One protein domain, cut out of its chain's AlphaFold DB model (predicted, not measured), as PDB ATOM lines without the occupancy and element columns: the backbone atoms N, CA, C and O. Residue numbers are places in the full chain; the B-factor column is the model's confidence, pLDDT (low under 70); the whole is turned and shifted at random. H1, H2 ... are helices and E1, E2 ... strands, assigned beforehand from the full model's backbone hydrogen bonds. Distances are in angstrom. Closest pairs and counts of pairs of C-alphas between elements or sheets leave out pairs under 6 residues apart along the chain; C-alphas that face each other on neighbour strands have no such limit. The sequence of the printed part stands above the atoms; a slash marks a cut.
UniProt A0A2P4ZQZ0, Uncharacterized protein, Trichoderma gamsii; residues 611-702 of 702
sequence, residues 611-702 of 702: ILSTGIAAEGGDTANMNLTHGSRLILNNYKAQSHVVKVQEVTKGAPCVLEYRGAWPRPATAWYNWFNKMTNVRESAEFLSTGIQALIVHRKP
ATOM      1  N   ILE A 611     127.747 141.895  68.432       81.88
ATOM      2  CA  ILE A 611     127.646 142.170  69.881       81.88
ATOM      3  C   ILE A 611     128.921 142.871  70.325       81.88
ATOM      4  O   ILE A 611     129.999 142.434  69.931       81.88
ATOM      5  N   LEU A 612     128.810 143.914  71.149       82.56
ATOM      6  CA  LEU A 612     129.965 144.557  71.773       82.56
ATOM      7  C   LEU A 612     130.101 144.118  73.226       82.56
ATOM      8  O   LEU A 612     129.201 144.350  74.026       82.56
ATOM      9  N   SER A 613     131.247 143.538  73.565       82.06
ATOM     10  CA  SER A 613     131.705 143.352  74.940       82.06
ATOM     11  C   SER A 613     132.647 144.495  75.311       82.06
ATOM     12  O   SER A 613     133.705 144.659  74.698       82.06
ATOM     13  N   THR A 614     132.247 145.319  76.277       76.38
ATOM     14  CA  THR A 614     133.025 146.483  76.723       76.38
ATOM     15  C   THR A 614     132.849 146.737  78.220       76.38
ATOM     16  O   THR A 614     131.993 146.126  78.853       76.38
ATOM     17  N   GLY A 615     133.675 147.600  78.801       73.62
ATOM     18  CA  GLY A 615     133.499 148.114  80.151       73.62
ATOM     19  C   GLY A 615     132.801 149.472  80.130       73.62
ATOM     20  O   GLY A 615     133.063 150.300  79.254       73.62
ATOM     21  N   ILE A 616     131.925 149.713  81.103       75.44
ATOM     22  CA  ILE A 616     131.279 151.010  81.318       75.44
ATOM     23  C   ILE A 616     131.472 151.497  82.756       75.44
ATOM     24  O   ILE A 616     131.409 150.714  83.702       75.44
ATOM     25  N   ALA A 617     131.658 152.802  82.928       77.88
ATOM     26  CA  ALA A 617     131.733 153.454  84.236       77.88
ATOM     27  C   ALA A 617     130.939 154.764  84.237       77.88
ATOM     28  O   ALA A 617     130.684 155.341  83.180       77.88
ATOM     29  N   ALA A 618     130.523 155.244  85.410       80.62
ATOM     30  CA  ALA A 618     129.769 156.489  85.526       80.62
ATOM     31  C   ALA A 618     130.654 157.713  85.225       80.62
ATOM     32  O   ALA A 618     131.844 157.752  85.542       80.62
ATOM     33  N   GLU A 619     130.068 158.743  84.616       74.19
ATOM     34  CA  GLU A 619     130.760 160.001  84.353       74.19
ATOM     35  C   GLU A 619     130.960 160.774  85.671       74.19
ATOM     36  O   GLU A 619     130.033 161.390  86.194       74.19
ATOM     37  N   GLY A 620     132.165 160.665  86.245       66.94
ATOM     38  CA  GLY A 620     132.510 161.173  87.581       66.94
ATOM     39  C   GLY A 620     133.717 160.486  88.243       66.94
ATOM     40  O   GLY A 620     134.217 161.001  89.238       66.94
ATOM     41  N   GLY A 621     134.211 159.377  87.674       54.22
ATOM     42  CA  GLY A 621     135.398 158.642  88.141       54.22
ATOM     43  C   GLY A 621     135.067 157.369  88.930       54.22
ATOM     44  O   GLY A 621     133.900 157.105  89.229       54.22
ATOM     45  N   ASP A 622     136.103 156.596  89.276       46.75
ATOM     46  CA  ASP A 622     136.032 155.245  89.874       46.75
ATOM     47  C   ASP A 622     135.248 155.160  91.200       46.75
ATOM     48  O   ASP A 622     134.839 154.082  91.622       46.75
ATOM     49  N   THR A 623     134.987 156.292  91.860       43.56
ATOM     50  CA  THR A 623     134.245 156.365  93.130       43.56
ATOM     51  C   THR A 623     132.725 156.461  92.965       43.56
ATOM     52  O   THR A 623     131.988 156.404  93.952       43.56
ATOM     53  N   ALA A 624     132.219 156.646  91.745       53.88
ATOM     54  CA  ALA A 624     130.786 156.737  91.499       53.88
ATOM     55  C   ALA A 624     130.162 155.330  91.440       53.88
ATOM     56  O   ALA A 624     130.064 154.729  90.373       53.88
ATOM     57  N   ASN A 625     129.716 154.816  92.596       56.75
ATOM     58  CA  ASN A 625     128.972 153.554  92.690       56.75
ATOM     59  C   ASN A 625     127.803 153.538  91.697       56.75
ATOM     60  O   ASN A 625     126.807 154.254  91.845       56.75
ATOM     61  N   MET A 626     127.932 152.708  90.668       72.62
ATOM     62  CA  MET A 626     126.995 152.669  89.561       72.62
ATOM     63  C   MET A 626     125.915 151.621  89.845       72.62
ATOM     64  O   MET A 626     125.992 150.474  89.416       72.62
ATOM     65  N   ASN A 627     124.893 152.019  90.606       78.75
ATOM     66  CA  ASN A 627     123.741 151.164  90.908       78.75
ATOM     67  C   ASN A 627     122.841 151.036  89.670       78.75
ATOM     68  O   ASN A 627     121.883 151.793  89.498       78.75
ATOM     69  N   LEU A 628     123.173 150.094  88.787       83.50
ATOM     70  CA  LEU A 628     122.346 149.762  87.634       83.50
ATOM     71  C   LEU A 628     121.095 149.008  88.081       83.50
ATOM     72  O   LEU A 628     121.170 148.016  88.800       83.50
ATOM     73  N   THR A 629     119.934 149.457  87.616       88.06
ATOM     74  CA  THR A 629     118.662 148.757  87.811       88.06
ATOM     75  C   THR A 629     118.098 148.324  86.468       88.06
ATOM     76  O   THR A 629     118.250 149.020  85.459       88.06
ATOM     77  N   HIS A 630     117.431 147.169  86.438       90.25
ATOM     78  CA  HIS A 630     116.713 146.716  85.251       90.25
ATOM     79  C   HIS A 630     115.764 147.817  84.752       90.25
ATOM     80  O   HIS A 630     114.953 148.357  85.503       90.25
ATOM     81  N   GLY A 631     115.850 148.146  83.466       89.69
ATOM     82  CA  GLY A 631     115.036 149.168  82.817       89.69
ATOM     83  C   GLY A 631     115.600 150.587  82.874       89.69
ATOM     84  O   GLY A 631     115.114 151.433  82.116       89.69
ATOM     85  N   SER A 632     116.625 150.845  83.695       91.19
ATOM     86  CA  SER A 632     117.312 152.142  83.715       91.19
ATOM     87  C   SER A 632     117.952 152.451  82.359       91.19
ATOM     88  O   SER A 632     118.302 151.554  81.588       91.19
ATOM     89  N   ARG A 633     118.057 153.741  82.031       92.50
ATOM     90  CA  ARG A 633     118.670 154.213  80.787       92.50
ATOM     91  C   ARG A 633     119.984 154.912  81.099       92.50
ATOM     92  O   ARG A 633     120.044 155.760  81.986       92.50
ATOM     93  N   LEU A 634     121.014 154.549  80.348       90.94
ATOM     94  CA  LEU A 634     122.342 155.132  80.441       90.94
ATOM     95  C   LEU A 634     122.598 155.979  79.201       90.94
ATOM     96  O   LEU A 634     122.156 155.640  78.099       90.94
ATOM     97  N   ILE A 635     123.312 157.078  79.405       88.56
ATOM     98  CA  ILE A 635     123.720 158.002  78.361       88.56
ATOM     99  C   ILE A 635     125.221 157.839  78.159       88.56
ATOM    100  O   ILE A 635     126.017 158.213  79.015       88.56
ATOM    101  N   LEU A 636     125.598 157.307  77.007       82.69
ATOM    102  CA  LEU A 636     126.960 157.329  76.501       82.69
ATOM    103  C   LEU A 636     127.154 158.670  75.787       82.69
ATOM    104  O   LEU A 636     126.642 158.888  74.680       82.69
ATOM    105  N   ASN A 637     127.820 159.603  76.465       70.62
ATOM    106  CA  ASN A 637     128.025 160.942  75.931       70.62
ATOM    107  C   ASN A 637     129.042 160.923  74.790       70.62
ATOM    108  O   ASN A 637     130.148 160.406  74.918       70.62
ATOM    109  N   ASN A 638     128.648 161.516  73.666       67.62
ATOM    110  CA  ASN A 638     129.526 161.838  72.552       67.62
ATOM    111  C   ASN A 638     129.668 163.371  72.510       67.62
ATOM    112  O   ASN A 638     128.721 164.096  72.824       67.62
ATOM    113  N   TYR A 639     130.836 163.886  72.120       56.78
ATOM    114  CA  TYR A 639     131.072 165.328  71.972       56.78
ATOM    115  C   TYR A 639     130.139 165.984  70.938       56.78
ATOM    116  O   TYR A 639     129.896 167.192  70.987       56.78
ATOM    117  N   LYS A 640     129.554 165.194  70.029       62.53
ATOM    118  CA  LYS A 640     128.527 165.657  69.085       62.53
ATOM    119  C   LYS A 640     127.220 166.057  69.799       62.53
ATOM    120  O   LYS A 640     126.996 165.783  70.975       62.53
ATOM    121  N   ALA A 641     126.314 166.732  69.086       66.56
ATOM    122  CA  ALA A 641     125.012 167.186  69.609       66.56
ATOM    123  C   ALA A 641     124.002 166.046  69.899       66.56
ATOM    124  O   ALA A 641     122.800 166.287  70.037       66.56
ATOM    125  N   GLN A 642     124.477 164.804  69.967       78.38
ATOM    126  CA  GLN A 642     123.691 163.597  70.172       78.38
ATOM    127  C   GLN A 642     124.345 162.759  71.265       78.38
ATOM    128  O   GLN A 642     125.570 162.669  71.318       78.38
ATOM    129  N   SER A 643     123.529 162.125  72.098       84.25
ATOM    130  CA  SER A 643     124.002 161.158  73.080       84.25
ATOM    131  C   SER A 643     123.450 159.777  72.756       84.25
ATOM    132  O   SER A 643     122.296 159.628  72.351       84.25
ATOM    133  N   HIS A 644     124.277 158.755  72.926       86.69
ATOM    134  CA  HIS A 644     123.888 157.376  72.682       86.69
ATOM    135  C   HIS A 644     123.151 156.844  73.908       86.69
ATOM    136  O   HIS A 644     123.683 156.869  75.014       86.69
ATOM    137  N   VAL A 645     121.922 156.373  73.727       87.69
ATOM    138  CA  VAL A 645     121.107 155.868  74.833       87.69
ATOM    139  C   VAL A 645     121.113 154.350  74.809       87.69
ATOM    140  O   VAL A 645     120.798 153.728  73.794       87.69
ATOM    141  N   VAL A 646     121.431 153.745  75.948       90.00
ATOM    142  CA  VAL A 646     121.321 152.299  76.169       90.00
ATOM    143  C   VAL A 646     120.368 152.039  77.330       90.00
ATOM    144  O   VAL A 646     120.285 152.826  78.269       90.00
ATOM    145  N   LYS A 647     119.604 150.953  77.264       91.12
ATOM    146  CA  LYS A 647     118.695 150.517  78.325       91.12
ATOM    147  C   LYS A 647     119.271 149.273  78.983       91.12
ATOM    148  O   LYS A 647     119.583 148.307  78.295       91.12
ATOM    149  N   VAL A 648     119.363 149.280  80.303       89.19
ATOM    150  CA  VAL A 648     119.760 148.115  81.087       89.19
ATOM    151  C   VAL A 648     118.654 147.068  80.999       89.19
ATOM    152  O   VAL A 648     117.518 147.328  81.396       89.19
ATOM    153  N   GLN A 649     118.968 145.909  80.434       87.31
ATOM    154  CA  GLN A 649     118.035 144.791  80.280       87.31
ATOM    155  C   GLN A 649     118.264 143.705  81.310       87.31
ATOM    156  O   GLN A 649     117.313 143.076  81.742       87.31
ATOM    157  N   GLU A 650     119.504 143.484  81.718       82.31
ATOM    158  CA  GLU A 650     119.817 142.474  82.716       82.31
ATOM    159  C   GLU A 650     120.951 142.998  83.587       82.31
ATOM    160  O   GLU A 650     121.975 143.457  83.075       82.31
ATOM    161  N   VAL A 651     120.731 142.980  84.903       78.19
ATOM    162  CA  VAL A 651     121.748 143.296  85.905       78.19
ATOM    163  C   VAL A 651     121.977 142.024  86.687       78.19
ATOM    164  O   VAL A 651     121.190 141.675  87.566       78.19
ATOM    165  N   THR A 652     123.049 141.331  86.343       63.03
ATOM    166  CA  THR A 652     123.421 140.084  86.997       63.03
ATOM    167  C   THR A 652     124.652 140.364  87.832       63.03
ATOM    168  O   THR A 652     125.684 140.798  87.321       63.03
ATOM    169  N   LYS A 653     124.542 140.169  89.146       56.47
ATOM    170  CA  LYS A 653     125.665 140.376  90.057       56.47
ATOM    171  C   LYS A 653     126.761 139.370  89.698       56.47
ATOM    172  O   LYS A 653     126.540 138.173  89.811       56.47
ATOM    173  N   GLY A 654     127.909 139.864  89.237       47.81
ATOM    174  CA  GLY A 654     129.041 139.029  88.830       47.81
ATOM    175  C   GLY A 654     129.129 138.706  87.332       47.81
ATOM    176  O   GLY A 654     130.196 138.283  86.895       47.81
ATOM    177  N   ALA A 655     128.103 138.979  86.523       56.72
ATOM    178  CA  ALA A 655     128.165 138.771  85.072       56.72
ATOM    179  C   ALA A 655     128.114 140.108  84.310       56.72
ATOM    180  O   ALA A 655     127.725 141.135  84.883       56.72
ATOM    181  N   PRO A 656     128.490 140.129  83.017       64.44
ATOM    182  CA  PRO A 656     128.324 141.317  82.199       64.44
ATOM    183  C   PRO A 656     126.864 141.778  82.176       64.44
ATOM    184  O   PRO A 656     125.962 140.994  81.882       64.44
ATOM    185  N   CYS A 657     126.618 143.061  82.432       78.12
ATOM    186  CA  CYS A 657     125.282 143.631  82.305       78.12
ATOM    187  C   CYS A 657     124.854 143.641  80.835       78.12
ATOM    188  O   CYS A 657     125.590 144.118  79.968       78.12
ATOM    189  N   VAL A 658     123.647 143.164  80.538       82.50
ATOM    190  CA  VAL A 658     123.119 143.204  79.170       82.50
ATOM    191  C   VAL A 658     122.483 144.567  78.939       82.50
ATOM    192  O   VAL A 658     121.523 144.952  79.613       82.50
ATOM    193  N   LEU A 659     123.020 145.304  77.974       85.75
ATOM    194  CA  LEU A 659     122.554 146.626  77.587       85.75
ATOM    195  C   LEU A 659     121.943 146.557  76.195       85.75
ATOM    196  O   LEU A 659     122.571 146.119  75.237       85.75
ATOM    197  N   GLU A 660     120.719 147.037  76.059       88.00
ATOM    198  CA  GLU A 660     120.074 147.183  74.764       88.00
ATOM    199  C   GLU A 660     120.292 148.595  74.239       88.00
ATOM    200  O   GLU A 660     119.874 149.577  74.859       88.00
ATOM    201  N   TYR A 661     120.902 148.713  73.067       88.56
ATOM    202  CA  TYR A 661     121.087 150.013  72.439       88.56
ATOM    203  C   TYR A 661     119.768 150.577  71.885       88.56
ATOM    204  O   TYR A 661     119.062 149.931  71.110       88.56
ATOM    205  N   ARG A 662     119.432 151.811  72.281       87.81
ATOM    206  CA  ARG A 662     118.171 152.507  71.959       87.81
ATOM    207  C   ARG A 662     118.325 153.645  70.946       87.81
ATOM    208  O   ARG A 662     117.344 154.332  70.667       87.81
ATOM    209  N   GLY A 663     119.514 153.829  70.378       87.06
ATOM    210  CA  GLY A 663     119.771 154.846  69.358       87.06
ATOM    211  C   GLY A 663     120.501 156.083  69.877       87.06
ATOM    212  O   GLY A 663     120.752 156.239  71.071       87.06
ATOM    213  N   ALA A 664     120.838 156.969  68.943       86.31
ATOM    214  CA  ALA A 664     121.362 158.295  69.237       86.31
ATOM    215  C   ALA A 664     120.190 159.265  69.425       86.31
ATOM    216  O   ALA A 664     119.315 159.363  68.565       86.31
ATOM    217  N   TRP A 665     120.145 159.948  70.563       88.31
ATOM    218  CA  TRP A 665     119.099 160.904  70.903       88.31
ATOM    219  C   TRP A 665     119.681 162.320  70.858       88.31
ATOM    220  O   TRP A 665     120.805 162.533  71.321       88.31
ATOM    221  N   PRO A 666     118.961 163.314  70.311       87.25
ATOM    222  CA  PRO A 666     119.425 164.695  70.347       87.25
ATOM    223  C   PRO A 666     119.425 165.211  71.796       87.25
ATOM    224  O   PRO A 666     118.566 164.821  72.588       87.25
ATOM    225  N   ARG A 667     120.352 166.117  72.142       85.06
ATOM    226  CA  ARG A 667     120.470 166.674  73.510       85.06
ATOM    227  C   ARG A 667     119.148 167.195  74.110       85.06
ATOM    228  O   ARG A 667     118.918 166.953  75.289       85.06
ATOM    229  N   PRO A 668     118.245 167.852  73.352       87.69
ATOM    230  CA  PRO A 668     116.937 168.238  73.881       87.69
ATOM    231  C   PRO A 668     116.066 167.044  74.289       87.69
ATOM    232  O   PRO A 668     115.378 167.116  75.299       87.69
ATOM    233  N   ALA A 669     116.115 165.933  73.547       86.06
ATOM    234  CA  ALA A 669     115.344 164.735  73.877       86.06
ATOM    235  C   ALA A 669     115.917 164.012  75.102       86.06
ATOM    236  O   ALA A 669     115.149 163.555  75.947       86.06
ATOM    237  N   THR A 670     117.248 163.936  75.234       87.75
ATOM    238  CA  THR A 670     117.865 163.388  76.450       87.75
ATOM    239  C   THR A 670     117.610 164.281  77.656       87.75
ATOM    240  O   THR A 670     117.245 163.757  78.699       87.75
ATOM    241  N   ALA A 671     117.703 165.607  77.517       86.56
ATOM    242  CA  ALA A 671     117.386 166.555  78.585       86.56
ATOM    243  C   ALA A 671     115.916 166.469  79.021       86.56
ATOM    244  O   ALA A 671     115.634 166.370  80.213       86.56
ATOM    245  N   TRP A 672     114.984 166.441  78.062       88.38
ATOM    246  CA  TRP A 672     113.554 166.304  78.340       88.38
ATOM    247  C   TRP A 672     113.239 164.977  79.030       88.38
ATOM    248  O   TRP A 672     112.550 164.958  80.043       88.38
ATOM    249  N   TYR A 673     113.798 163.863  78.548       87.50
ATOM    250  CA  TYR A 673     113.612 162.573  79.205       87.50
ATOM    251  C   TYR A 673     114.234 162.549  80.605       87.50
ATOM    252  O   TYR A 673     113.600 162.042  81.528       87.50
ATOM    253  N   ASN A 674     115.434 163.123  80.768       86.38
ATOM    254  CA  ASN A 674     116.143 163.182  82.046       86.38
ATOM    255  C   ASN A 674     115.384 164.003  83.102       86.38
ATOM    256  O   ASN A 674     115.499 163.735  84.295       86.38
ATOM    257  N   TRP A 675     114.569 164.970  82.665       88.25
ATOM    258  CA  TRP A 675     113.692 165.740  83.547       88.25
ATOM    259  C   TRP A 675     112.622 164.859  84.209       88.25
ATOM    260  O   TRP A 675     112.342 165.013  85.395       88.25
ATOM    261  N   PHE A 676     112.060 163.896  83.473       88.56
ATOM    262  CA  PHE A 676     111.023 162.997  83.996       88.56
ATOM    263  C   PHE A 676     111.569 161.674  84.539       88.56
ATOM    264  O   PHE A 676     110.909 161.010  85.334       88.56
ATOM    265  N   ASN A 677     112.753 161.255  84.098       86.62
ATOM    266  CA  ASN A 677     113.337 159.958  84.409       86.62
ATOM    267  C   ASN A 677     114.842 160.110  84.597       86.62
ATOM    268  O   ASN A 677     115.535 160.501  83.668       86.62
ATOM    269  N   LYS A 678     115.383 159.715  85.749       86.12
ATOM    270  CA  LYS A 678     116.825 159.807  85.999       86.12
ATOM    271  C   LYS A 678     117.611 158.910  85.030       86.12
ATOM    272  O   LYS A 678     117.526 157.684  85.111       86.12
ATOM    273  N   MET A 679     118.377 159.521  84.130       88.69
ATOM    274  CA  MET A 679     119.376 158.850  83.300       88.69
ATOM    275  C   MET A 679     120.766 158.991  83.925       88.69
ATOM    276  O   MET A 679     121.098 160.025  84.504       88.69
ATOM    277  N   THR A 680     121.595 157.959  83.776       87.88
ATOM    278  CA  THR A 680     122.982 157.972  84.271       87.88
ATOM    279  C   THR A 680     123.937 158.210  83.110       87.88
ATOM    280  O   THR A 680     123.924 157.451  82.142       87.88
ATOM    281  N   ASN A 681     124.774 159.244  83.196       87.44
ATOM    282  CA  ASN A 681     125.855 159.450  82.235       87.44
ATOM    283  C   ASN A 681     126.965 158.430  82.483       87.44
ATOM    284  O   ASN A 681     127.391 158.236  83.623       87.44
ATOM    285  N   VAL A 682     127.417 157.775  81.420       84.31
ATOM    286  CA  VAL A 682     128.411 156.707  81.471       84.31
ATOM    287  C   VAL A 682     129.453 156.895  80.372       84.31
ATOM    288  O   VAL A 682     129.169 157.457  79.313       84.31
ATOM    289  N   ARG A 683     130.663 156.407  80.626       78.19
ATOM    290  CA  ARG A 683     131.777 156.345  79.679       78.19
ATOM    291  C   ARG A 683     132.099 154.894  79.355       78.19
ATOM    292  O   ARG A 683     131.921 154.013  80.189       78.19
ATOM    293  N   GLU A 684     132.565 154.672  78.135       73.81
ATOM    294  CA  GLU A 684     132.935 153.365  77.591       73.81
ATOM    295  C   GLU A 684     134.456 153.291  77.448       73.81
ATOM    296  O   GLU A 684     135.065 154.230  76.941       73.81
ATOM    297  N   SER A 685     135.071 152.207  77.926       62.84
ATOM    298  CA  SER A 685     136.516 151.976  77.806       62.84
ATOM    299  C   SER A 685     136.860 150.513  78.093       62.84
ATOM    300  O   SER A 685     136.245 149.881  78.951       62.84
ATOM    301  N   ALA A 686     137.895 149.979  77.435       57.53
ATOM    302  CA  ALA A 686     138.477 148.688  77.816       57.53
ATOM    303  C   ALA A 686     139.097 148.714  79.225       57.53
ATOM    304  O   ALA A 686     139.178 147.673  79.866       57.53
ATOM    305  N   GLU A 687     139.516 149.880  79.721       58.19
ATOM    306  CA  GLU A 687     140.036 150.040  81.087       58.19
ATOM    307  C   GLU A 687     138.971 149.630  82.113       58.19
ATOM    308  O   GLU A 687     139.239 148.840  83.018       58.19
ATOM    309  N   PHE A 688     137.719 150.013  81.849       56.97
ATOM    310  CA  PHE A 688     136.550 149.644  82.645       56.97
ATOM    311  C   PHE A 688     136.156 148.162  82.535       56.97
ATOM    312  O   PHE A 688     135.218 147.738  83.201       56.97
ATOM    313  N   LEU A 689     136.830 147.341  81.719       53.06
ATOM    314  CA  LEU A 689     136.683 145.883  81.833       53.06
ATOM    315  C   LEU A 689     137.313 145.372  83.130       53.06
ATOM    316  O   LEU A 689     136.819 144.411  83.711       53.06
ATOM    317  N   SER A 690     138.396 146.018  83.569       45.81
ATOM    318  CA  SER A 690     138.992 145.814  84.891       45.81
ATOM    319  C   SER A 690     138.437 146.776  85.935       45.81
ATOM    320  O   SER A 690     138.358 146.401  87.100       45.81
ATOM    321  N   THR A 691     138.061 147.991  85.517       43.50
ATOM    322  CA  THR A 691     137.715 149.115  86.399       43.50
ATOM    323  C   THR A 691     136.270 149.601  86.308       43.50
ATOM    324  O   THR A 691     135.940 150.741  86.604       43.50
ATOM    325  N   GLY A 692     135.346 148.774  85.853       54.72
ATOM    326  CA  GLY A 692     133.964 149.202  85.708       54.72
ATOM    327  C   GLY A 692     133.029 148.025  85.576       54.72
ATOM    328  O   GLY A 692     133.373 146.883  85.875       54.72
ATOM    329  N   ILE A 693     131.806 148.312  85.155       69.12
ATOM    330  CA  ILE A 693     130.818 147.274  84.913       69.12
ATOM    331  C   ILE A 693     131.077 146.721  83.519       69.12
ATOM    332  O   ILE A 693     130.911 147.421  82.517       69.12
ATOM    333  N   GLN A 694     131.457 145.449  83.443       72.38
ATOM    334  CA  GLN A 694     131.475 144.744  82.171       72.38
ATOM    335  C   GLN A 694     130.053 144.726  81.597       72.38
ATOM    336  O   GLN A 694     129.090 144.413  82.297       72.38
ATOM    337  N   ALA A 695     129.913 145.066  80.324       74.25
ATOM    338  CA  ALA A 695     128.638 145.177  79.647       74.25
ATOM    339  C   ALA A 695     128.662 144.507  78.272       74.25
ATOM    340  O   ALA A 695     129.630 144.597  77.514       74.25
ATOM    341  N   LEU A 696     127.543 143.868  77.941       76.19
ATOM    342  CA  LEU A 696     127.243 143.341  76.618       76.19
ATOM    343  C   LEU A 696     126.214 144.253  75.969       76.19
ATOM    344  O   LEU A 696     125.037 144.220  76.325       76.19
ATOM    345  N   ILE A 697     126.651 145.066  75.012       78.31
ATOM    346  CA  ILE A 697     125.740 145.899  74.234       78.31
ATOM    347  C   ILE A 697     125.209 145.069  73.070       78.31
ATOM    348  O   ILE A 697     125.939 144.700  72.146       78.31
ATOM    349  N   VAL A 698     123.917 144.767  73.133       80.06
ATOM    350  CA  VAL A 698     123.184 144.008  72.123       80.06
ATOM    351  C   VAL A 698     122.201 144.914  71.391       80.06
ATOM    352  O   VAL A 698     121.642 145.860  71.954       80.06
ATOM    353  N   HIS A 699     121.973 144.607  70.117       75.38
ATOM    354  CA  HIS A 699     120.759 145.037  69.440       75.38
ATOM    355  C   HIS A 699     119.685 143.964  69.652       75.38
ATOM    356  O   HIS A 699     119.984 142.769  69.642       75.38
ATOM    357  N   ARG A 700     118.442 144.384  69.880       60.28
ATOM    358  CA  ARG A 700     117.282 143.496  69.837       60.28
ATOM    359  C   ARG A 700     116.285 144.147  68.896       60.28
ATOM    360  O   ARG A 700     115.907 145.300  69.114       60.28
ATOM    361  N   LYS A 701     115.892 143.424  67.845       51.84
ATOM    362  CA  LYS A 701     114.765 143.854  67.017       51.84
ATOM    363  C   LYS A 701     113.542 144.022  67.933       51.84
ATOM    364  O   LYS A 701     113.344 143.150  68.785       51.84
ATOM    365  N   PRO A 702     112.825 145.153  67.822       42.09
ATOM    366  CA  PRO A 702     111.668 145.445  68.658       42.09
ATOM    367  C   PRO A 702     110.596 144.360  68.570       42.09
ATOM    368  O   PRO A 702     110.486 143.723  67.494       42.09
TER     369      PRO A 702
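This is residues 611 to 702 of the 702 residues of an uncharacterized protein of Trichoderma gamsii (UniProt A0A2P4ZQZ0). The domain is a small closed barrel of six strands, with the ten-residue helix H1 packed outside it over E2 and E3 and the very short helix H2 outside it over E1. Round the ring run E1, E5, E2, E3, E4 and E6 and back to E1, in mixed directions. The printed part has 92 residues, with two named helices and six named strands in the order E1, E2, E3, E4, H1, E5, H2, E6, and its class is mixed, helices and strands. It is compact, with a radius of gyration of the C-alphas of 12.4 A, and spans 34 by 32 by 23 A.

E1, residues 611 to 618, begins with C-alpha 611 at (127.646, 142.170, 69.881), is 21.3 A long and bends by 53 degrees at residue 614. E2 is residues 633 to 637. E3, residues 642 to 650, and E4, residues 657 to 666, are each 24.9 A long, and E4 bends by 54 degrees at residue 663. H1 is residues 667 to 676, 14.6 A long, with C-alpha 667 at (120.470, 166.674, 73.510). E5 is residues 680 to 685, 16.2 A long, and H2 is residues 688 to 691. E6, residues 693 to 698, is 15.2 A long and ends with C-alpha 698 at (123.184, 144.008, 72.123).

E2, E3 and E4 form a meander, each strand the antiparallel neighbour of the one before, and both E2 and E3 and E3 and E4 are hairpins. N 634 and O 646 are 2.8 A apart across E2 and E3, and N 645 and O 663 are 2.9 A apart across E3 and E4. E4 and E6 are parallel, with N 659 and O 696 at 2.8 A. E6 and E1 are antiparallel, with N 614 and O 695 at 3.0 A. E1 and E5 are antiparallel, with N 617 and O 683 at 3.0 A. E5 and E2 are parallel, with N 682 and O 635 at 2.8 A. E5 is staggered, pairing with E2 over residues 680 to 682 and with E1 over residues 682 to 685. H1 is on the barrel, outside it, at a height over the sheet of 9.8 A, and runs along the strands, at 14 degrees to E3 on the local plane. The closest C-alphas of E3 and H1 are those of Gln 642 and Arg 667, 5.6 A apart. H2 is on the barrel, outside it, at a height over the sheet of 6.2 A; its closest C-alpha pair with E1 is that of Phe 688 and Gly 615, 4.2 A. H1 and H2 are apart. In H1, 5 of 6 O i to N i+4 pairs are within hydrogen-bond range; H2 is too short for such a pair.

The two C-alphas farthest apart are those of Thr 623 and Pro 702, 35.0 A. The printed part has no cut, and Pro 702 is the chain's last residue. The link from E1 to E2, residues 619 to 632, is long. The mean pLDDT of the printed part is 75.7, and 27 residues are under 70, namely 620 to 625, 638 to 641, 652 to 656, 685 to 693 and 700 to 702.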